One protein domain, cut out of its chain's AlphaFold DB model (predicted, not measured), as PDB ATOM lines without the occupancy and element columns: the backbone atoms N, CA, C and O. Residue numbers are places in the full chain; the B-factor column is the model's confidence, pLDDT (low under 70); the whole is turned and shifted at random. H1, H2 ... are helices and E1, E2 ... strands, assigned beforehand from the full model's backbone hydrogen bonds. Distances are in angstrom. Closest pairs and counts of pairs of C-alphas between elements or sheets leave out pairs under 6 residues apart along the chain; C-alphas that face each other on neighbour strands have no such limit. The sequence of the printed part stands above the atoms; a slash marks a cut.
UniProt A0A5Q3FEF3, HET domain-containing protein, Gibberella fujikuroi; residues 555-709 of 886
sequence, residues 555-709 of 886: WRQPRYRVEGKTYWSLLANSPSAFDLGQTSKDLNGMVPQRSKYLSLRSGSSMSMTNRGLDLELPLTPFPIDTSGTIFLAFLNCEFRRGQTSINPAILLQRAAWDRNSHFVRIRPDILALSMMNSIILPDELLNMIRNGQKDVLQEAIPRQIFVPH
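AT A GLANCE: This is residues 555 to 709 of the 886 residues of the protein "HET domain-containing protein" of Gibberella fujikuroi (UniProt A0A5Q3FEF3). A small, nearly closed barrel of five strands, E8, E1, E2, E4 and E5, forms the core, with E5 coming back near E8. The long strand E4 runs on beyond the barrel, and its first half makes a wing with E3 on one side and E6 and then E7 on the other; three short helices and long loops lie round the outside. The printed part has 155 residues, 66 of them in named elements, in the order H1 H2 E1 E2 E3 E4 E5 E6 E7 H3 E8; the class is mixed, helices and strands. The eight strands form one branched, strongly twisted sheet with antiparallel neighbour pairs. The whole is compact, with a radius of gyration of the C-alphas of 15.3 A, and rounded, spanning 37 by 37 by 37 A.

IN THESE COORDINATES: H1, residues 559 to 562, begins with C-alpha 559 at (3.525, 32.980, 52.053), and H2 is residues 575 to 578. E1, residues 612 to 621, is 22.3 A long and bends by 78 degrees at residue 616. E2, residues 630 to 634, runs on into E3, residues 637 to 641, at 69 degrees. E4, residues 644 to 654, measures 31.6 A. E5 is residues 663 to 666, E6 672 to 675, E7 678 to 680 and H3 683 to 690. E8, residues 701 to 708, is 21.0 A long, bends by 54 degrees at residue 704 and ends with C-alpha 708 at (-11.024, 41.268, 37.132).

HOW THE PARTS SIT: E2 and E3 lie on one side of E4, E5 and E6 on the other side. N 631 and O 652 of E2 and E4 are 2.8 A apart, within hydrogen-bond range, as are N 639 and O 646 of E3 and E4, 2.8 A, N 653 and O 664 of E4 and E5, 2.9 A, and N 649 and O 672 of E4 and E6, 2.8 A. E3, E4 and E5 form a meander, each the antiparallel neighbour of the one before. E6 and E7 are a hairpin, with N 680 and O 673 at 2.7 A. E1 and E2 are a hairpin, with N 632 and O 620 at 2.8 A. On the other side of E1 is E8, with N 613 and O 707 at 2.8 A. The closest C-alphas of E5 and E8, Phe 663 and Val 707, are 5.2 A apart. H1, H2 and H3 are not on the sheet and touch no helix. Every O i to N i+4 pair in H3 is within hydrogen-bond range; H1 and H2 are too short for one.

THE WHOLE: The two C-alphas farthest apart, of Gly 642 and Asp 658, are 43.9 A apart. The printed part has no cut. The links H1 to H2 and H2 to E1 are long, with 12 and 33 residues; residues 567 to 568 pair antiparallel with 665 to 666 of E5. Mean pLDDT of the printed part is 79.4; 40 residues are under 70, among them 581 to 589, 596 to 605 and 686 to 697.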
ATOM      1  N   TRP A 555      -0.008  28.831  39.045       93.56
ATOM      2  CA  TRP A 555       1.167  29.424  39.695       93.56
ATOM      3  C   TRP A 555       0.957  29.618  41.200       93.56
ATOM      4  O   TRP A 555      -0.184  29.639  41.669       93.56
ATOM      5  N   ARG A 556       2.043  29.812  41.962       91.19
ATOM      6  CA  ARG A 556       2.013  30.104  43.406       91.19
ATOM      7  C   ARG A 556       2.875  31.303  43.799       91.19
ATOM      8  O   ARG A 556       3.722  31.766  43.040       91.19
ATOM      9  N   GLN A 557       2.648  31.826  45.003       89.00
ATOM     10  CA  GLN A 557       3.531  32.808  45.646       89.00
ATOM     11  C   GLN A 557       3.960  32.318  47.033       89.00
ATOM     12  O   GLN A 557       3.148  31.721  47.736       89.00
ATOM     13  N   PRO A 558       5.203  32.582  47.468       85.25
ATOM     14  CA  PRO A 558       5.607  32.318  48.845       85.25
ATOM     15  C   PRO A 558       4.716  33.056  49.857       85.25
ATOM     16  O   PRO A 558       4.356  34.211  49.623       85.25
ATOM     17  N   ARG A 559       4.425  32.432  51.010       83.44
ATOM     18  CA  ARG A 559       3.525  32.980  52.053       83.44
ATOM     19  C   ARG A 559       3.890  34.412  52.469       83.44
ATOM     20  O   ARG A 559       3.011  35.265  52.515       83.44
ATOM     21  N   TYR A 560       5.182  34.712  52.622       84.56
ATOM     22  CA  TYR A 560       5.670  36.052  52.987       84.56
ATOM     23  C   TYR A 560       5.348  37.152  51.953       84.56
ATOM     24  O   TYR A 560       5.345  38.328  52.296       84.56
ATOM     25  N   ARG A 561       5.083  36.805  50.680       83.38
ATOM     26  CA  ARG A 561       4.625  37.757  49.643       83.38
ATOM     27  C   ARG A 561       3.103  37.890  49.580       83.38
ATOM     28  O   ARG A 561       2.602  38.784  48.900       83.38
ATOM     29  N   VAL A 562       2.381  36.965  50.212       84.69
ATOM     30  CA  VAL A 562       0.916  36.963  50.291       84.69
ATOM     31  C   VAL A 562       0.428  37.756  51.501       84.69
ATOM     32  O   VAL A 562      -0.626  38.388  51.438       84.69
ATOM     33  N   GLU A 563       1.211  37.785  52.579       80.38
ATOM     34  CA  GLU A 563       0.945  38.617  53.754       80.38
ATOM     35  C   GLU A 563       0.787  40.099  53.365       80.38
ATOM     36  O   GLU A 563       1.599  40.669  52.639       80.38
ATOM     37  N   GLY A 564      -0.316  40.718  53.798       74.69
ATOM     38  CA  GLY A 564      -0.660  42.107  53.468       74.69
ATOM     39  C   GLY A 564      -1.451  42.310  52.168       74.69
ATOM     40  O   GLY A 564      -1.944  43.413  51.938       74.69
ATOM     41  N   LYS A 565      -1.646  41.271  51.337       82.31
ATOM     42  CA  LYS A 565      -2.476  41.350  50.121       82.31
ATOM     43  C   LYS A 565      -3.488  40.207  50.032       82.31
ATOM     44  O   LYS A 565      -3.159  39.076  49.682       82.31
ATOM     45  N   THR A 566      -4.756  40.539  50.259       81.88
ATOM     46  CA  THR A 566      -5.861  39.567  50.286       81.88
ATOM     47  C   THR A 566      -6.225  39.034  48.900       81.88
ATOM     48  O   THR A 566      -6.428  37.833  48.731       81.88
ATOM     49  N   TYR A 567      -6.278  39.912  47.897       87.50
ATOM     50  CA  TYR A 567      -6.845  39.598  46.586       87.50
ATOM     51  C   TYR A 567      -5.820  39.677  45.466       87.50
ATOM     52  O   TYR A 567      -4.952  40.555  45.438       87.50
ATOM     53  N   TRP A 568      -5.962  38.775  44.503       88.12
ATOM     54  CA  TRP A 568      -5.004  38.568  43.433       88.12
ATOM     55  C   TRP A 568      -5.706  38.462  42.079       88.12
ATOM     56  O   TRP A 568      -6.859  38.047  41.974       88.12
ATOM     57  N   SER A 569      -4.976  38.850  41.036       87.62
ATOM     58  CA  SER A 569      -5.358  38.555  39.654       87.62
ATOM     59  C   SER A 569      -5.216  37.053  39.393       87.62
ATOM     60  O   SER A 569      -4.474  36.369  40.104       87.62
ATOM     61  N   LEU A 570      -5.881  36.538  38.356       92.06
ATOM     62  CA  LEU A 570      -5.591  35.195  37.851       92.06
ATOM     63  C   LEU A 570      -4.205  35.098  37.207       92.06
ATOM     64  O   LEU A 570      -3.622  34.019  37.234       92.06
ATOM     65  N   LEU A 571      -3.669  36.200  36.672       93.94
ATOM     66  CA  LEU A 571      -2.371  36.228  35.995       93.94
ATOM     67  C   LEU A 571      -1.221  36.453  36.981       93.94
ATOM     68  O   LEU A 571      -1.332  37.240  37.929       93.94
ATOM     69  N   ALA A 572      -0.098  35.782  36.732       94.50
ATOM     70  CA  ALA A 572       1.103  35.878  37.552       94.50
ATOM     71  C   ALA A 572       1.841  37.209  37.329       94.50
ATOM     72  O   ALA A 572       1.732  37.843  36.283       94.50
ATOM     73  N   ASN A 573       2.660  37.617  38.301       93.50
ATOM     74  CA  ASN A 573       3.488  38.826  38.189       93.50
ATOM     75  C   ASN A 573       4.908  38.558  37.647       93.50
ATOM     76  O   ASN A 573       5.642  39.507  37.385       93.50
ATOM     77  N   SER A 574       5.331  37.291  37.561       94.69
ATOM     78  CA  SER A 574       6.683  36.873  37.157       94.69
ATOM     79  C   SER A 574       6.703  35.372  36.815       94.69
ATOM     80  O   SER A 574       5.971  34.628  37.479       94.69
ATOM     81  N   PRO A 575       7.569  34.899  35.892       95.75
ATOM     82  CA  PRO A 575       7.772  33.469  35.627       95.75
ATOM     83  C   PRO A 575       8.153  32.665  36.874       95.75
ATOM     84  O   PRO A 575       7.752  31.518  37.025       95.75
ATOM     85  N   SER A 576       8.850  33.291  37.828       92.88
ATOM     86  CA  SER A 576       9.236  32.673  39.107       92.88
ATOM     87  C   SER A 576       8.056  32.109  39.914       92.88
ATOM     88  O   SER A 576       8.253  31.278  40.790       92.88
ATOM     89  N   ALA A 577       6.824  32.557  39.646       92.56
ATOM     90  CA  ALA A 577       5.616  32.024  40.276       92.56
ATOM     91  C   ALA A 577       5.280  30.583  39.831       92.56
ATOM     92  O   ALA A 577       4.472  29.915  40.475       92.56
ATOM     93  N   PHE A 578       5.881  30.112  38.736       93.44
ATOM     94  CA  PHE A 578       5.694  28.767  38.189       93.44
ATOM     95  C   PHE A 578       6.752  27.765  38.683       93.44
ATOM     96  O   PHE A 578       6.619  26.573  38.420       93.44
ATOM     97  N   ASP A 579       7.759  28.206  39.448       88.88
ATOM     98  CA  ASP A 579       8.639  27.303  40.200       88.88
ATOM     99  C   ASP A 579       7.964  26.870  41.508       88.88
ATOM    100  O   ASP A 579       8.109  27.468  42.579       88.88
ATOM    101  N   LEU A 580       7.169  25.808  41.399       80.75
ATOM    102  CA  LEU A 580       6.426  25.257  42.529       80.75
ATOM    103  C   LEU A 580       7.341  24.541  43.540       80.75
ATOM    104  O   LEU A 580       6.971  24.425  44.709       80.75
ATOM    105  N   GLY A 581       8.541  24.113  43.126       68.88
ATOM    106  CA  GLY A 581       9.508  23.415  43.978       68.88
ATOM    107  C   GLY A 581      10.116  24.311  45.058       68.88
ATOM    108  O   GLY A 581      10.324  23.861  46.183       68.88
ATOM    109  N   GLN A 582      10.299  25.604  44.773       60.09
ATOM    110  CA  GLN A 582      10.729  26.587  45.779       60.09
ATOM    111  C   GLN A 582       9.668  26.875  46.853       60.09
ATOM    112  O   GLN A 582       9.991  27.402  47.917       60.09
ATOM    113  N   THR A 583       8.395  26.560  46.589       53.81
ATOM    114  CA  THR A 583       7.266  26.964  47.447       53.81
ATOM    115  C   THR A 583       6.591  25.805  48.181       53.81
ATOM    116  O   THR A 583       5.847  26.045  49.132       53.81
ATOM    117  N   SER A 584       6.856  24.551  47.798       55.22
ATOM    118  CA  SER A 584       6.371  23.358  48.501       55.22
ATOM    119  C   SER A 584       7.277  22.156  48.249       55.22
ATOM    120  O   SER A 584       7.510  21.763  47.108       55.22
ATOM    121  N   LYS A 585       7.738  21.533  49.342       55.50
ATOM    122  CA  LYS A 585       8.527  20.291  49.297       55.50
ATOM    123  C   LYS A 585       7.737  19.120  48.700       55.50
ATOM    124  O   LYS A 585       8.328  18.249  48.072       55.50
ATOM    125  N   ASP A 586       6.411  19.130  48.843       54.47
ATOM    126  CA  ASP A 586       5.521  18.028  48.448       54.47
ATOM    127  C   ASP A 586       5.347  17.906  46.930       54.47
ATOM    128  O   ASP A 586       5.050  16.827  46.417       54.47
ATOM    129  N   LEU A 587       5.563  19.007  46.200       62.91
ATOM    130  CA  LEU A 587       5.469  19.051  44.742       62.91
ATOM    131  C   LEU A 587       6.791  18.712  44.042       62.91
ATOM    132  O   LEU A 587       6.770  18.550  42.834       62.91
ATOM    133  N   ASN A 588       7.917  18.589  44.756       63.78
ATOM    134  CA  ASN A 588       9.219  18.077  44.286       63.78
ATOM    135  C   ASN A 588       9.609  18.411  42.819       63.78
ATOM    136  O   ASN A 588       9.986  17.523  42.055       63.78
ATOM    137  N   GLY A 589       9.469  19.675  42.400       64.81
ATOM    138  CA  GLY A 589       9.810  20.119  41.037       64.81
ATOM    139  C   GLY A 589       8.831  19.686  39.932       64.81
ATOM    140  O   GLY A 589       9.139  19.810  38.750       64.81
ATOM    141  N   MET A 590       7.652  19.173  40.291       76.50
ATOM    142  CA  MET A 590       6.578  18.864  39.353       76.50
ATOM    143  C   MET A 590       5.968  20.148  38.789       76.50
ATOM    144  O   MET A 590       5.718  21.115  39.511       76.50
ATOM    145  N   VAL A 591       5.658  20.116  37.495       87.56
ATOM    146  CA  VAL A 591       5.046  21.233  36.770       87.56
ATOM    147  C   VAL A 591       3.760  20.745  36.097       87.56
ATOM    148  O   VAL A 591       3.769  19.638  35.544       87.56
ATOM    149  N   PRO A 592       2.659  21.520  36.131       89.69
ATOM    150  CA  PRO A 592       1.414  21.139  35.475       89.69
ATOM    151  C   PRO A 592       1.604  20.948  33.968       89.69
ATOM    152  O   PRO A 592       2.215  21.778  33.298       89.69
ATOM    153  N   GLN A 593       1.046  19.874  33.426       89.69
ATOM    154  CA  GLN A 593       1.015  19.545  32.002       89.69
ATOM    155  C   GLN A 593      -0.417  19.660  31.474       89.69
ATOM    156  O   GLN A 593      -1.378  19.624  32.244       89.69
ATOM    157  N   ARG A 594      -0.578  19.765  30.152       85.81
ATOM    158  CA  ARG A 594      -1.907  19.728  29.529       85.81
ATOM    159  C   ARG A 594      -2.589  18.390  29.819       85.81
ATOM    160  O   ARG A 594      -1.963  17.330  29.704       85.81
ATOM    161  N   SER A 595      -3.869  18.451  30.182       77.06
ATOM    162  CA  SER A 595      -4.682  17.250  30.372       77.06
ATOM    163  C   SER A 595      -4.806  16.482  29.053       77.06
ATOM    164  O   SER A 595      -5.022  17.079  28.000       77.06
ATOM    165  N   LYS A 596      -4.687  15.149  29.101       65.00
ATOM    166  CA  LYS A 596      -4.997  14.274  27.948       65.00
ATOM    167  C   LYS A 596      -6.497  14.086  27.739       65.00
ATOM    168  O   LYS A 596      -6.923  13.757  26.636       65.00
ATOM    169  N   TYR A 597      -7.278  14.276  28.794       59.72
ATOM    170  CA  TYR A 597      -8.722  14.143  28.770       59.72
ATOM    171  C   TYR A 597      -9.306  15.552  28.797       59.72
ATOM    172  O   TYR A 597      -9.209  16.248  29.810       59.72
ATOM    173  N   LEU A 598      -9.857  15.998  27.667       51.81
ATOM    174  CA  LEU A 598     -10.645  17.226  27.619       51.81
ATOM    175  C   LEU A 598     -11.822  17.046  28.583       51.81
ATOM    176  O   LEU A 598     -12.656  16.159  28.390       51.81
ATOM    177  N   SER A 599     -11.866  17.844  29.648       55.72
ATOM    178  CA  SER A 599     -13.054  17.918  30.495       55.72
ATOM    179  C   SER A 599     -14.248  18.365  29.643       55.72
ATOM    180  O   SER A 599     -14.094  19.166  28.721       55.72
ATOM    181  N   LEU A 600     -15.436  17.816  29.923       49.84
ATOM    182  CA  LEU A 600     -16.709  18.200  29.301       49.84
ATOM    183  C   LEU A 600     -17.028  19.665  29.653       49.84
ATOM    184  O   LEU A 600     -17.792  19.943  30.576       49.84
ATOM    185  N   ARG A 601     -16.394  20.613  28.959       62.91
ATOM    186  CA  ARG A 601     -16.739  22.036  28.994       62.91
ATOM    187  C   ARG A 601     -17.838  22.316  27.977       62.91
ATOM    188  O   ARG A 601     -17.928  21.647  26.949       62.91
ATOM    189  N   SER A 602     -18.666  23.320  28.249       52.81
ATOM    190  CA  SER A 602     -19.848  23.649  27.436       52.81
ATOM    191  C   SER A 602     -19.521  24.287  26.071       52.81
ATOM    192  O   SER A 602     -20.430  24.632  25.319       52.81
ATOM    193  N   GLY A 603     -18.233  24.412  25.722       53.59
ATOM    194  CA  GLY A 603     -17.760  24.977  24.453       53.59
ATOM    195  C   GLY A 603     -17.483  26.485  24.482       53.59
ATOM    196  O   GLY A 603     -17.193  27.062  23.437       53.59
ATOM    197  N   SER A 604     -17.548  27.134  25.648       56.78
ATOM    198  CA  SER A 604     -17.264  28.569  25.790       56.78
ATOM    199  C   SER A 604     -15.753  28.838  25.777       56.78
ATOM    200  O   SER A 604     -15.039  28.446  26.698       56.78
ATOM    201  N   SER A 605     -15.256  29.518  24.739       66.81
ATOM    202  CA  SER A 605     -13.857  29.954  24.654       66.81
ATOM    203  C   SER A 605     -13.547  31.027  25.701       66.81
ATOM    204  O   SER A 605     -14.331  31.961  25.886       66.81
ATOM    205  N   MET A 606     -12.383  30.930  26.343       81.88
ATOM    206  CA  MET A 606     -11.857  31.977  27.220       81.88
ATOM    207  C   MET A 606     -11.742  33.305  26.461       81.88
ATOM    208  O   MET A 606     -11.257  33.329  25.331       81.88
ATOM    209  N   SER A 607     -12.175  34.413  27.071       83.06
ATOM    210  CA  SER A 607     -12.091  35.733  26.444       83.06
ATOM    211  C   SER A 607     -11.487  36.783  27.370       83.06
ATOM    212  O   SER A 607     -11.829  36.927  28.548       83.06
ATOM    213  N   MET A 608     -10.553  37.538  26.804       84.44
ATOM    214  CA  MET A 608      -9.909  38.667  27.452       84.44
ATOM    215  C   MET A 608     -10.719  39.938  27.199       84.44
ATOM    216  O   MET A 608     -10.928  40.335  26.055       84.44
ATOM    217  N   THR A 609     -11.139  40.613  28.269       82.19
ATOM    218  CA  THR A 609     -11.789  41.930  28.195       82.19
ATOM    219  C   THR A 609     -10.886  43.007  28.789       82.19
ATOM    220  O   THR A 609      -9.954  42.723  29.545       82.19
ATOM    221  N   ASN A 610     -11.212  44.276  28.538       73.38
ATOM    222  CA  ASN A 610     -10.538  45.408  29.183       73.38
ATOM    223  C   ASN A 610     -10.767  45.488  30.708       73.38
ATOM    224  O   ASN A 610     -10.126  46.300  31.371       73.38
ATOM    225  N   ARG A 611     -11.684  44.691  31.277       74.56
ATOM    226  CA  ARG A 611     -11.980  44.670  32.721       74.56
ATOM    227  C   ARG A 611     -11.378  43.463  33.440       74.56
ATOM    228  O   ARG A 611     -11.152  43.530  34.648       74.56
ATOM    229  N   GLY A 612     -11.170  42.360  32.735       84.94
ATOM    230  CA  GLY A 612     -10.828  41.077  33.335       84.94
ATOM    231  C   GLY A 612     -10.948  39.921  32.358       84.94
ATOM    232  O   GLY A 612     -11.169  40.118  31.161       84.94
ATOM    233  N   LEU A 613     -10.837  38.720  32.906       89.44
ATOM    234  CA  LEU A 613     -10.941  37.465  32.184       89.44
ATOM    235  C   LEU A 613     -12.337  36.868  32.356       89.44
ATOM    236  O   LEU A 613     -12.810  36.741  33.486       89.44
ATOM    237  N   ASP A 614     -12.963  36.494  31.245       89.44
ATOM    238  CA  ASP A 614     -14.211  35.732  31.214       89.44
ATOM    239  C   ASP A 614     -13.896  34.291  30.775       89.44
ATOM    240  O   ASP A 614     -13.308  34.075  29.709       89.44
ATOM    241  N   LEU A 615     -14.195  33.314  31.632       90.44
ATOM    242  CA  LEU A 615     -13.823  31.908  31.452       90.44
ATOM    243  C   LEU A 615     -14.770  30.956  32.191       90.44
ATOM    244  O   LEU A 615     -15.375  31.321  33.197       90.44
ATOM    245  N   GLU A 616     -14.855  29.709  31.734       90.00
ATOM    246  CA  GLU A 616     -15.602  28.650  32.418       90.00
ATOM    247  C   GLU A 616     -14.666  27.815  33.305       90.00
ATOM    248  O   GLU A 616     -13.723  27.211  32.802       90.00
ATOM    249  N   LEU A 617     -14.940  27.726  34.613       89.50
ATOM    250  CA  LEU A 617     -14.216  26.835  35.536       89.50
ATOM    251  C   LEU A 617     -15.191  25.931  36.315       89.50
ATOM    252  O   LEU A 617     -16.281  26.386  36.668       89.50
ATOM    253  N   PRO A 618     -14.841  24.666  36.627       89.00
ATOM    254  CA  PRO A 618     -15.612  23.810  37.515       89.00
ATOM    255  C   PRO A 618     -15.383  24.275  38.951       89.00
ATOM    256  O   PRO A 618     -14.252  24.262  39.444       89.00
ATOM    257  N   LEU A 619     -16.457  24.701  39.611       90.62
ATOM    258  CA  LEU A 619     -16.416  25.246  40.963       90.62
ATOM    259  C   LEU A 619     -17.121  24.315  41.949       90.62
ATOM    260  O   LEU A 619     -18.260  23.911  41.716       90.62
ATOM    261  N   THR A 620     -16.486  24.066  43.095       89.12
ATOM    262  CA  THR A 620     -17.140  23.511  44.293       89.12
ATOM    263  C   THR A 620     -16.978  24.483  45.462       89.12
ATOM    264  O   THR A 620     -15.901  25.070  45.606       89.12
ATOM    265  N   PRO A 621     -17.996  24.673  46.321       90.19
ATOM    266  CA  PRO A 621     -17.813  25.364  47.593       90.19
ATOM    267  C   PRO A 621     -16.678  24.727  48.404       90.19
ATOM    268  O   PRO A 621     -16.513  23.501  48.398       90.19
ATOM    269  N   PHE A 622     -15.893  25.550  49.096       88.44
ATOM    270  CA  PHE A 622     -14.855  25.053  49.992       88.44
ATOM    271  C   PHE A 622     -15.516  24.323  51.180       88.44
ATOM    272  O   PHE A 622     -16.473  24.856  51.755       88.44
ATOM    273  N   PRO A 623     -15.045  23.118  51.564       78.50
ATOM    274  CA  PRO A 623     -15.551  22.425  52.750       78.50
ATOM    275  C   PRO A 623     -15.483  23.347  53.971       78.50
ATOM    276  O   PRO A 623     -14.609  24.199  54.021       78.50
ATOM    277  N   ILE A 624     -16.397  23.213  54.935       81.06
ATOM    278  CA  ILE A 624     -16.475  24.012  56.182       81.06
ATOM    279  C   ILE A 624     -16.699  25.537  56.038       81.06
ATOM    280  O   ILE A 624     -16.870  26.208  57.057       81.06
ATOM    281  N   ASP A 625     -16.754  26.108  54.827       87.19
ATOM    282  CA  ASP A 625     -17.056  27.535  54.653       87.19
ATOM    283  C   ASP A 625     -18.540  27.840  54.911       87.19
ATOM    284  O   ASP A 625     -19.406  27.633  54.061       87.19
ATOM    285  N   THR A 626     -18.833  28.384  56.092       84.75
ATOM    286  CA  THR A 626     -20.193  28.809  56.465       84.75
ATOM    287  C   THR A 626     -20.612  30.131  55.820       84.75
ATOM    288  O   THR A 626     -21.806  30.424  55.763       84.75
ATOM    289  N   SER A 627     -19.663  30.917  55.292       86.31
ATOM    290  CA  SER A 627     -19.966  32.166  54.583       86.31
ATOM    291  C   SER A 627     -20.552  31.921  53.186       86.31
ATOM    292  O   SER A 627     -21.233  32.786  52.634       86.31
ATOM    293  N   GLY A 628     -20.278  30.745  52.604       87.25
ATOM    294  CA  GLY A 628     -20.668  30.381  51.243       87.25
ATOM    295  C   GLY A 628     -20.015  31.253  50.167       87.25
ATOM    296  O   GLY A 628     -20.601  31.431  49.095       87.25
ATOM    297  N   THR A 629     -18.856  31.850  50.459       89.56
ATOM    298  CA  THR A 629     -18.147  32.769  49.556       89.56
ATOM    299  C   THR A 629     -16.902  32.158  48.933       89.56
ATOM    300  O   THR A 629     -16.456  32.670  47.907       89.56
ATOM    301  N   ILE A 630     -16.359  31.082  49.503       92.50
ATOM    302  CA  ILE A 630     -15.098  30.486  49.070       92.50
ATOM    303  C   ILE A 630     -15.342  29.235  48.234       92.50
ATOM    304  O   ILE A 630     -16.124  28.358  48.598       92.50
ATOM    305  N   PHE A 631     -14.636  29.150  47.111       93.00
ATOM    306  CA  PHE A 631     -14.762  28.079  46.135       93.00
ATOM    307  C   PHE A 631     -13.385  27.548  45.737       93.00
ATOM    308  O   PHE A 631     -12.419  28.304  45.613       93.00
ATOM    309  N   LEU A 632     -13.317  26.241  45.499       92.00
ATOM    310  CA  LEU A 632     -12.226  25.602  44.769       92.00
ATOM    311  C   LEU A 632     -12.587  25.595  43.286       92.00
ATOM    312  O   LEU A 632     -13.665  25.127  42.918       92.00
ATOM    313  N   ALA A 633     -11.682  26.109  42.459       92.81
ATOM    314  CA  ALA A 633     -11.802  26.114  41.009       92.81
ATOM    315  C   ALA A 633     -10.777  25.158  40.398       92.81
ATOM    316  O   ALA A 633      -9.575  25.402  40.509       92.81
ATOM    317  N   PHE A 634     -11.248  24.076  39.779       89.50
ATOM    318  CA  PHE A 634     -10.379  23.058  39.186       89.50
ATOM    319  C   PHE A 634      -9.879  23.493  37.813       89.50
ATOM    320  O   PHE A 634     -10.653  23.952  36.973       89.50
ATOM    321  N   LEU A 635      -8.581  23.329  37.587       90.62
ATOM    322  CA  LEU A 635      -7.941  23.670  36.326       90.62
ATOM    323  C   LEU A 635      -7.837  22.425  35.441       90.62
ATOM    324  O   LEU A 635      -7.507  21.335  35.914       90.62
ATOM    325  N   ASN A 636      -8.060  22.600  34.143       88.00
ATOM    326  CA  ASN A 636      -7.942  21.569  33.113       88.00
ATOM    327  C   ASN A 636      -6.471  21.287  32.739       88.00
ATOM    328  O   ASN A 636      -6.065  21.320  31.578       88.00
ATOM    329  N   CYS A 637      -5.646  21.027  33.748       89.31
ATOM    330  CA  CYS A 637      -4.267  20.575  33.622       89.31
ATOM    331  C   CYS A 637      -3.980  19.507  34.688       89.31
ATOM    332  O   CYS A 637      -4.797  19.268  35.578       89.31
ATOM    333  N   GLU A 638      -2.847  18.819  34.577       88.25
ATOM    334  CA  GLU A 638      -2.506  17.712  35.470       88.25
ATOM    335  C   GLU A 638      -1.021  17.670  35.830       88.25
ATOM    336  O   GLU A 638      -0.148  17.927  35.002       88.25
ATOM    337  N   PHE A 639      -0.716  17.275  37.061       86.44
ATOM    338  CA  PHE A 639       0.603  16.780  37.426       86.44
ATOM    339  C   PHE A 639       0.656  15.276  37.172       86.44
ATOM    340  O   PHE A 639      -0.208  14.535  37.643       86.44
ATOM    341  N   ARG A 640       1.684  14.812  36.458       79.25
ATOM    342  CA  ARG A 640       1.883  13.383  36.186       79.25
ATOM    343  C   ARG A 640       2.954  12.797  37.087       79.25
ATOM    344  O   ARG A 640       4.087  13.279  37.091       79.25
ATOM    345  N   ARG A 641       2.620  11.714  37.792       72.06
ATOM    346  CA  ARG A 641       3.577  10.915  38.569       72.06
ATOM    347  C   ARG A 641       3.405   9.432  38.239       72.06
ATOM    348  O   ARG A 641       2.588   8.733  38.827       72.06
ATOM    349  N   GLY A 642       4.179   8.933  37.277       73.19
ATOM    350  CA  GLY A 642       3.980   7.575  36.764       73.19
ATOM    351  C   GLY A 642       2.620   7.456  36.069       73.19
ATOM    352  O   GLY A 642       2.385   8.144  35.081       73.19
ATOM    353  N   GLN A 643       1.730   6.604  36.586       69.50
ATOM    354  CA  GLN A 643       0.371   6.427  36.051       69.50
ATOM    355  C   GLN A 643      -0.693   7.300  36.732       69.50
ATOM    356  O   GLN A 643      -1.836   7.312  36.280       69.50
ATOM    357  N   THR A 644      -0.356   8.031  37.800       73.00
ATOM    358  CA  THR A 644      -1.323   8.896  38.484       73.00
ATOM    359  C   THR A 644      -1.342  10.297  37.880       73.00
ATOM    360  O   THR A 644      -0.297  10.895  37.597       73.00
ATOM    361  N   SER A 645      -2.558  10.806  37.686       78.75
ATOM    362  CA  SER A 645      -2.847  12.182  37.291       78.75
ATOM    363  C   SER A 645      -3.457  12.926  38.476       78.75
ATOM    364  O   SER A 645      -4.289  12.373  39.201       78.75
ATOM    365  N   ILE A 646      -2.993  14.154  38.695       83.19
ATOM    366  CA  ILE A 646      -3.410  15.010  39.803       83.19
ATOM    367  C   ILE A 646      -3.833  16.364  39.240       83.19
ATOM    368  O   ILE A 646      -3.000  17.081  38.683       83.19
ATOM    369  N   ASN A 647      -5.093  16.753  39.414       85.56
ATOM    370  CA  ASN A 647      -5.592  18.034  38.910       85.56
ATOM    371  C   ASN A 647      -5.397  19.146  39.953       85.56
ATOM    372  O   ASN A 647      -5.837  18.980  41.096       85.56
ATOM    373  N   PRO A 648      -4.768  20.281  39.604       88.94
ATOM    374  CA  PRO A 648      -4.702  21.422  40.496       88.94
ATOM    375  C   PRO A 648      -6.036  22.167  40.572       88.94
ATOM    376  O   PRO A 648      -6.787  22.257  39.601       88.94
ATOM    377  N   ALA A 649      -6.277  22.790  41.720       90.38
ATOM    378  CA  ALA A 649      -7.355  23.738  41.933       90.38
ATOM    379  C   ALA A 649      -6.856  24.995  42.659       90.38
ATOM    380  O   ALA A 649      -5.990  24.935  43.537       90.38
ATOM    381  N   ILE A 650      -7.425  26.142  42.294       93.94
ATOM    382  CA  ILE A 650      -7.143  27.448  42.902       93.94
ATOM    383  C   ILE A 650      -8.303  27.893  43.795       93.94
ATOM    384  O   ILE A 650      -9.447  27.483  43.597       93.94
ATOM    385  N   LEU A 651      -8.013  28.748  44.776       93.81
ATOM    386  CA  LEU A 651      -9.022  29.319  45.666       93.81
ATOM    387  C   LEU A 651      -9.572  30.630  45.102       93.81
ATOM    388  O   LEU A 651      -8.825  31.579  44.843       93.81
ATOM    389  N   LEU A 652     -10.894  30.684  44.956       94.25
ATOM    390  CA  LEU A 652     -11.632  31.863  44.524       94.25
ATOM    391  C   LEU A 652     -12.613  32.310  45.610       94.25
ATOM    392  O   LEU A 652     -13.257  31.486  46.257       94.25
ATOM    393  N   GLN A 653     -12.762  33.622  45.771       92.56
ATOM    394  CA  GLN A 653     -13.789  34.231  46.612       92.56
ATOM    395  C   GLN A 653     -14.813  34.945  45.731       92.56
ATOM    396  O   GLN A 653     -14.446  35.715  44.839       92.56
ATOM    397  N   ARG A 654     -16.102  34.699  45.977       89.50
ATOM    398  CA  ARG A 654     -17.195  35.383  45.281       89.50
ATOM    399  C   ARG A 654     -17.184  36.872  45.632       89.50
ATOM    400  O   ARG A 654     -17.167  37.245  46.802       89.50
ATOM    401  N   ALA A 655     -17.220  37.712  44.603       83.62
ATOM    402  CA  ALA A 655     -17.082  39.162  44.722       83.62
ATOM    403  C   ALA A 655     -18.414  39.928  44.735       83.62
ATOM    404  O   ALA A 655     -18.417  41.126  45.003       83.62
ATOM    405  N   ALA A 656     -19.537  39.265  44.455       78.75
ATOM    406  CA  ALA A 656     -20.860  39.881  44.399       78.75
ATOM    407  C   ALA A 656     -21.918  39.034  45.123       78.75
ATOM    408  O   ALA A 656     -21.840  37.806  45.134       78.75
ATOM    409  N   TRP A 657     -22.916  39.705  45.704       77.50
ATOM    410  CA  TRP A 657     -24.044  39.082  46.406       77.50
ATOM    411  C   TRP A 657     -24.987  38.326  45.458       77.50
ATOM    412  O   TRP A 657     -25.333  37.176  45.711       77.50
ATOM    413  N   ASP A 658     -25.402  38.972  44.369       72.25
ATOM    414  CA  ASP A 658     -26.468  38.524  43.464       72.25
ATOM    415  C   ASP A 658     -25.949  37.709  42.269       72.25
ATOM    416  O   ASP A 658     -26.701  36.971  41.629       72.25
ATOM    417  N   ARG A 659     -24.658  37.844  41.945       69.88
ATOM    418  CA  ARG A 659     -24.020  37.190  40.800       69.88
ATOM    419  C   ARG A 659     -23.133  36.045  41.254       69.88
ATOM    420  O   ARG A 659     -22.051  36.249  41.796       69.88
ATOM    421  N   ASN A 660     -23.517  34.834  40.867       74.56
ATOM    422  CA  ASN A 660     -22.678  33.639  40.989       74.56
ATOM    423  C   ASN A 660     -21.575  33.545  39.918       74.56
ATOM    424  O   ASN A 660     -21.005  32.472  39.745       74.56
ATOM    425  N   SER A 661     -21.288  34.636  39.201       83.50
ATOM    426  CA  SER A 661     -20.288  34.685  38.130       83.50
ATOM    427  C   SER A 661     -19.076  35.557  38.446       83.50
ATOM    428  O   SER A 661     -18.107  35.491  37.715       83.50
ATOM    429  N   HIS A 662     -19.072  36.394  39.488       87.25
ATOM    430  CA  HIS A 662     -17.947  37.313  39.733       87.25
ATOM    431  C   HIS A 662     -17.065  36.802  40.869       87.25
ATOM    432  O   HIS A 662     -17.544  36.629  41.993       87.25
ATOM    433  N   PHE A 663     -15.779  36.601  40.592       91.06
ATOM    434  CA  PHE A 663     -14.825  36.035  41.543       91.06
ATOM    435  C   PHE A 663     -13.505  36.802  41.555       91.06
ATOM    436  O   PHE A 663     -13.167  37.506  40.610       91.06
ATOM    437  N   VAL A 664     -12.745  36.638  42.635       91.00
ATOM    438  CA  VAL A 664     -11.347  37.072  42.747       91.00
ATOM    439  C   VAL A 664     -10.497  35.930  43.284       91.00
ATOM    440  O   VAL A 664     -10.980  35.108  44.066       91.00
ATOM    441  N   ARG A 665      -9.225  35.870  42.884       93.06
ATOM    442  CA  ARG A 665      -8.295  34.873  43.418       93.06
ATOM    443  C   ARG A 665      -7.837  35.285  44.814       93.06
ATOM    444  O   ARG A 665      -7.463  36.438  45.031       93.06
ATOM    445  N   ILE A 666      -7.816  34.331  45.735       92.38
ATOM    446  CA  ILE A 666      -7.268  34.497  47.086       92.38
ATOM    447  C   ILE A 666      -6.207  33.432  47.348       92.38
ATOM    448  O   ILE A 666      -6.142  32.435  46.630       92.38
ATOM    449  N   ARG A 667      -5.374  33.652  48.373       90.69
ATOM    450  CA  ARG A 667      -4.381  32.675  48.853       90.69
ATOM    451  C   ARG A 667      -3.605  31.980  47.718       90.69
ATOM    452  O   ARG A 667      -3.622  30.753  47.621       90.69
ATOM    453  N   PRO A 668      -2.918  32.730  46.832       91.69
ATOM    454  CA  PRO A 668      -2.127  32.125  45.761       91.69
ATOM    455  C   PRO A 668      -0.927  31.328  46.292       91.69
ATOM    456  O   PRO A 668      -0.263  30.642  45.527       91.69
ATOM    457  N   ASP A 669      -0.626  31.403  47.586       88.69
ATOM    458  CA  ASP A 669       0.291  30.490  48.258       88.69
ATOM    459  C   ASP A 669      -0.243  29.058  48.341       88.69
ATOM    460  O   ASP A 669       0.551  28.154  48.573       88.69
ATOM    461  N   ILE A 670      -1.534  28.818  48.101       87.31
ATOM    462  CA  ILE A 670      -2.151  27.490  48.093       87.31
ATOM    463  C   ILE A 670      -2.514  27.089  46.659       87.31
ATOM    464  O   ILE A 670      -3.180  27.825  45.932       87.31
ATOM    465  N   LEU A 671      -2.115  25.874  46.286       87.44
ATOM    466  CA  LEU A 671      -2.622  25.156  45.122       87.44
ATOM    467  C   LEU A 671      -3.157  23.819  45.637       87.44
ATOM    468  O   LEU A 671      -2.383  22.995  46.121       87.44
ATOM    469  N   ALA A 672      -4.476  23.650  45.619       85.56
ATOM    470  CA  ALA A 672      -5.116  22.408  46.033       85.56
ATOM    471  C   ALA A 672      -4.894  21.341  44.958       85.56
ATOM    472  O   ALA A 672      -4.817  21.667  43.776       85.56
ATOM    473  N   LEU A 673      -4.787  20.076  45.353       82.56
ATOM    474  CA  LEU A 673      -4.527  18.971  44.433       82.56
ATOM    475  C   LEU A 673      -5.639  17.937  44.553       82.56
ATOM    476  O   LEU A 673      -6.002  17.562  45.659       82.56
ATOM    477  N   SER A 674      -6.167  17.452  43.437       78.12
ATOM    478  CA  SER A 674      -7.212  16.431  43.417       78.12
ATOM    479  C   SER A 674      -6.689  15.112  42.869       78.12
ATOM    480  O   SER A 674      -6.087  15.089  41.799       78.12
ATOM    481  N   MET A 675      -6.935  14.018  43.594       71.81
ATOM    482  CA  MET A 675      -6.626  12.646  43.179       71.81
ATOM    483  C   MET A 675      -7.814  11.731  43.466       71.81
ATOM    484  O   MET A 675      -8.180  11.584  44.629       71.81
ATOM    485  N   MET A 676      -8.374  11.071  42.445       59.09
ATOM    486  CA  MET A 676      -9.302   9.930  42.594       59.09
ATOM    487  C   MET A 676     -10.371  10.131  43.698       59.09
ATOM    488  O   MET A 676     -10.527   9.287  44.577       59.09
ATOM    489  N   ASN A 677     -11.081  11.271  43.669       55.50
ATOM    490  CA  ASN A 677     -12.116  11.706  44.632       55.50
ATOM    491  C   ASN A 677     -11.637  12.185  46.018       55.50
ATOM    492  O   ASN A 677     -12.448  12.387  46.918       55.50
ATOM    493  N   SER A 678     -10.341  12.430  46.194       61.03
ATOM    494  CA  SER A 678      -9.764  13.082  47.375       61.03
ATOM    495  C   SER A 678      -9.115  14.411  46.988       61.03
ATOM    496  O   SER A 678      -8.612  14.562  45.872       61.03
ATOM    497  N   ILE A 679      -9.132  15.390  47.895       69.62
ATOM    498  CA  ILE A 679      -8.357  16.625  47.741       69.62
ATOM    499  C   ILE A 679      -7.248  16.633  48.777       69.62
ATOM    500  O   ILE A 679      -7.489  16.511  49.976       69.62
ATOM    501  N   ILE A 680      -6.029  16.814  48.293       70.06
ATOM    502  CA  ILE A 680      -4.860  17.099  49.100       70.06
ATOM    503  C   ILE A 680      -4.762  18.615  49.237       70.06
ATOM    504  O   ILE A 680      -4.619  19.356  48.259       70.06
ATOM    505  N   LEU A 681      -4.837  19.060  50.483       73.62
ATOM    506  CA  LEU A 681      -4.541  20.421  50.901       73.62
ATOM    507  C   LEU A 681      -3.302  20.401  51.807       73.62
ATOM    508  O   LEU A 681      -2.970  19.344  52.342       73.62
ATOM    509  N   PRO A 682      -2.634  21.548  52.024       69.69
ATOM    510  CA  PRO A 682      -1.626  21.665  53.075       69.69
ATOM    511  C   PRO A 682      -2.160  21.184  54.434       69.69
ATOM    512  O   PRO A 682      -3.335  21.402  54.736       69.69
ATOM    513  N   ASP A 683      -1.299  20.595  55.273       68.62
ATOM    514  CA  ASP A 683      -1.684  19.999  56.569       68.62
ATOM    515  C   ASP A 683      -2.484  20.949  57.473       68.62
ATOM    516  O   ASP A 683      -3.436  20.537  58.135       68.62
ATOM    517  N   GLU A 684      -2.147  22.243  57.451       68.31
ATOM    518  CA  GLU A 684      -2.876  23.309  58.156       68.31
ATOM    519  C   GLU A 684      -4.374  23.310  57.790       68.31
ATOM    520  O   GLU A 684      -5.229  23.375  58.670       68.31
ATOM    521  N   LEU A 685      -4.704  23.142  56.505       72.19
ATOM    522  CA  LEU A 685      -6.081  23.115  56.007       72.19
ATOM    523  C   LEU A 685      -6.750  21.749  56.190       72.19
ATOM    524  O   LEU A 685      -7.947  21.692  56.459       72.19
ATOM    525  N   LEU A 686      -5.999  20.648  56.078       69.56
ATOM    526  CA  LEU A 686      -6.532  19.309  56.361       69.56
ATOM    527  C   LEU A 686      -6.976  19.186  57.822       69.56
ATOM    528  O   LEU A 686      -8.046  18.643  58.093       69.56
ATOM    529  N   ASN A 687      -6.199  19.743  58.754       66.38
ATOM    530  CA  ASN A 687      -6.571  19.802  60.167       66.38
ATOM    531  C   ASN A 687      -7.824  20.660  60.392       66.38
ATOM    532  O   ASN A 687      -8.682  20.285  61.191       66.38
ATOM    533  N   MET A 688      -7.977  21.769  59.657       66.06
ATOM    534  CA  MET A 688      -9.202  22.575  59.705       66.06
ATOM    535  C   MET A 688     -10.435  21.781  59.248       66.06
ATOM    536  O   MET A 688     -11.471  21.847  59.905       66.06
ATOM    537  N   ILE A 689     -10.329  21.007  58.162       69.31
ATOM    538  CA  ILE A 689     -11.449  20.218  57.620       69.31
ATOM    539  C   ILE A 689     -11.805  19.039  58.536       69.31
ATOM    540  O   ILE A 689     -12.980  18.857  58.855       69.31
ATOM    541  N   ARG A 690     -10.807  18.281  59.019       64.62
ATOM    542  CA  ARG A 690     -11.011  17.110  59.900       64.62
ATOM    543  C   ARG A 690     -11.711  17.463  61.214       64.62
ATOM    544  O   ARG A 690     -12.499  16.671  61.720       64.62
ATOM    545  N   ASN A 691     -11.476  18.664  61.740       58.72
ATOM    546  CA  ASN A 691     -12.140  19.151  62.952       58.72
ATOM    547  C   ASN A 691     -13.589  19.639  62.707       58.72
ATOM    548  O   ASN A 691     -14.301  19.915  63.670       58.72
ATOM    549  N   GLY A 692     -14.038  19.756  61.446       55.75
ATOM    550  CA  GLY A 692     -15.293  20.415  61.044       55.75
ATOM    551  C   GLY A 692     -16.455  19.513  60.581       55.75
ATOM    552  O   GLY A 692     -17.442  20.036  60.070       55.75
ATOM    553  N   GLN A 693     -16.374  18.184  60.740       51.44
ATOM    554  CA  GLN A 693     -17.467  17.205  60.504       51.44
ATOM    555  C   GLN A 693     -18.149  17.178  59.105       51.44
ATOM    556  O   GLN A 693     -19.265  16.674  58.975       51.44
ATOM    557  N   LYS A 694     -17.498  17.619  58.019       51.34
ATOM    558  CA  LYS A 694     -17.973  17.350  56.640       51.34
ATOM    559  C   LYS A 694     -16.819  16.927  55.730       51.34
ATOM    560  O   LYS A 694     -16.146  17.774  55.156       51.34
ATOM    561  N   ASP A 695     -16.642  15.615  55.574       50.72
ATOM    562  CA  ASP A 695     -15.559  15.006  54.778       50.72
ATOM    563  C   ASP A 695     -15.872  14.851  53.276       50.72
ATOM    564  O   ASP A 695     -15.022  14.394  52.514       50.72
ATOM    565  N   VAL A 696     -17.071  15.222  52.813       59.09
ATOM    566  CA  VAL A 696     -17.476  15.000  51.413       59.09
ATOM    567  C   VAL A 696     -17.487  16.315  50.643       59.09
ATOM    568  O   VAL A 696     -18.335  17.182  50.864       59.09
ATOM    569  N   LEU A 697     -16.531  16.455  49.723       68.25
ATOM    570  CA  LEU A 697     -16.536  17.511  48.715       68.25
ATOM    571  C   LEU A 697     -17.734  17.344  47.787       68.25
ATOM    572  O   LEU A 697     -18.028  16.243  47.327       68.25
ATOM    573  N   GLN A 698     -18.414  18.454  47.519       77.50
ATOM    574  CA  GLN A 698     -19.485  18.473  46.534       77.50
ATOM    575  C   GLN A 698     -18.899  18.309  45.130       77.50
ATOM    576  O   GLN A 698     -17.733  18.622  44.878       77.50
ATOM    577  N   GLU A 699     -19.726  17.815  44.215       79.94
ATOM    578  CA  GLU A 699     -19.365  17.748  42.804       79.94
ATOM    579  C   GLU A 699     -19.073  19.158  42.268       79.94
ATOM    580  O   GLU A 699     -19.809  20.113  42.536       79.94
ATOM    581  N   ALA A 700     -17.975  19.296  41.525       84.69
ATOM    582  CA  ALA A 700     -17.597  20.563  40.922       84.69
ATOM    583  C   ALA A 700     -18.449  20.827  39.677       84.69
ATOM    584  O   ALA A 700     -18.454  20.033  38.740       84.69
ATOM    585  N   ILE A 701     -19.134  21.969  39.644       86.75
ATOM    586  CA  ILE A 701     -20.054  22.320  38.557       86.75
ATOM    587  C   ILE A 701     -19.382  23.367  37.655       86.75
ATOM    588  O   ILE A 701     -18.970  24.408  38.180       86.75
ATOM    589  N   PRO A 702     -19.273  23.145  36.328       87.75
ATOM    590  CA  PRO A 702     -18.817  24.162  35.380       87.75
ATOM    591  C   PRO A 702     -19.658  25.439  35.476       87.75
ATOM    592  O   PRO A 702     -20.890  25.390  35.471       87.75
ATOM    593  N   ARG A 703     -18.997  26.592  35.608       87.81
ATOM    594  CA  ARG A 703     -19.650  27.902  35.683       87.81
ATOM    595  C   ARG A 703     -18.876  28.932  34.882       87.81
ATOM    596  O   ARG A 703     -17.662  29.044  35.044       87.81
ATOM    597  N   GLN A 704     -19.604  29.728  34.102       90.06
ATOM    598  CA  GLN A 704     -19.052  30.930  33.491       90.06
ATOM    599  C   GLN A 704     -18.775  31.966  34.578       90.06
ATOM    600  O   GLN A 704     -19.679  32.363  35.328       90.06
ATOM    601  N   ILE A 705     -17.522  32.391  34.664       90.06
ATOM    602  CA  ILE A 705     -17.071  33.359  35.645       90.06
ATOM    603  C   ILE A 705     -16.269  34.486  35.009       90.06
ATOM    604  O   ILE A 705     -15.598  34.326  33.998       90.06
ATOM    605  N   PHE A 706     -16.300  35.623  35.682       89.69
ATOM    606  CA  PHE A 706     -15.526  36.804  35.392       89.69
ATOM    607  C   PHE A 706     -14.588  37.092  36.568       89.69
ATOM    608  O   PHE A 706     -15.038  37.206  37.717       89.69
ATOM    609  N   VAL A 707     -13.295  37.246  36.278       89.44
ATOM    610  CA  VAL A 707     -12.275  37.629  37.262       89.44
ATOM    611  C   VAL A 707     -11.547  38.894  36.799       89.44
ATOM    612  O   VAL A 707     -10.937  38.889  35.730       89.44
ATOM    613  N   PRO A 708     -11.584  39.994  37.569       84.75
ATOM    614  CA  PRO A 708     -11.024  41.268  37.132       84.75
ATOM    615  C   PRO A 708      -9.482  41.296  37.183       84.75
ATOM    616  O   PRO A 708      -8.850  40.615  37.994       84.75
ATOM    617  N   HIS A 709      -8.860  42.110  36.318       77.06
ATOM    618  CA  HIS A 709      -7.386  42.227  36.204       77.06
ATOM    619  C   HIS A 709      -6.729  42.856  37.425       77.06
ATOM    620  O   HIS A 709      -5.653  42.442  37.877       77.06
TER     621      HIS A 709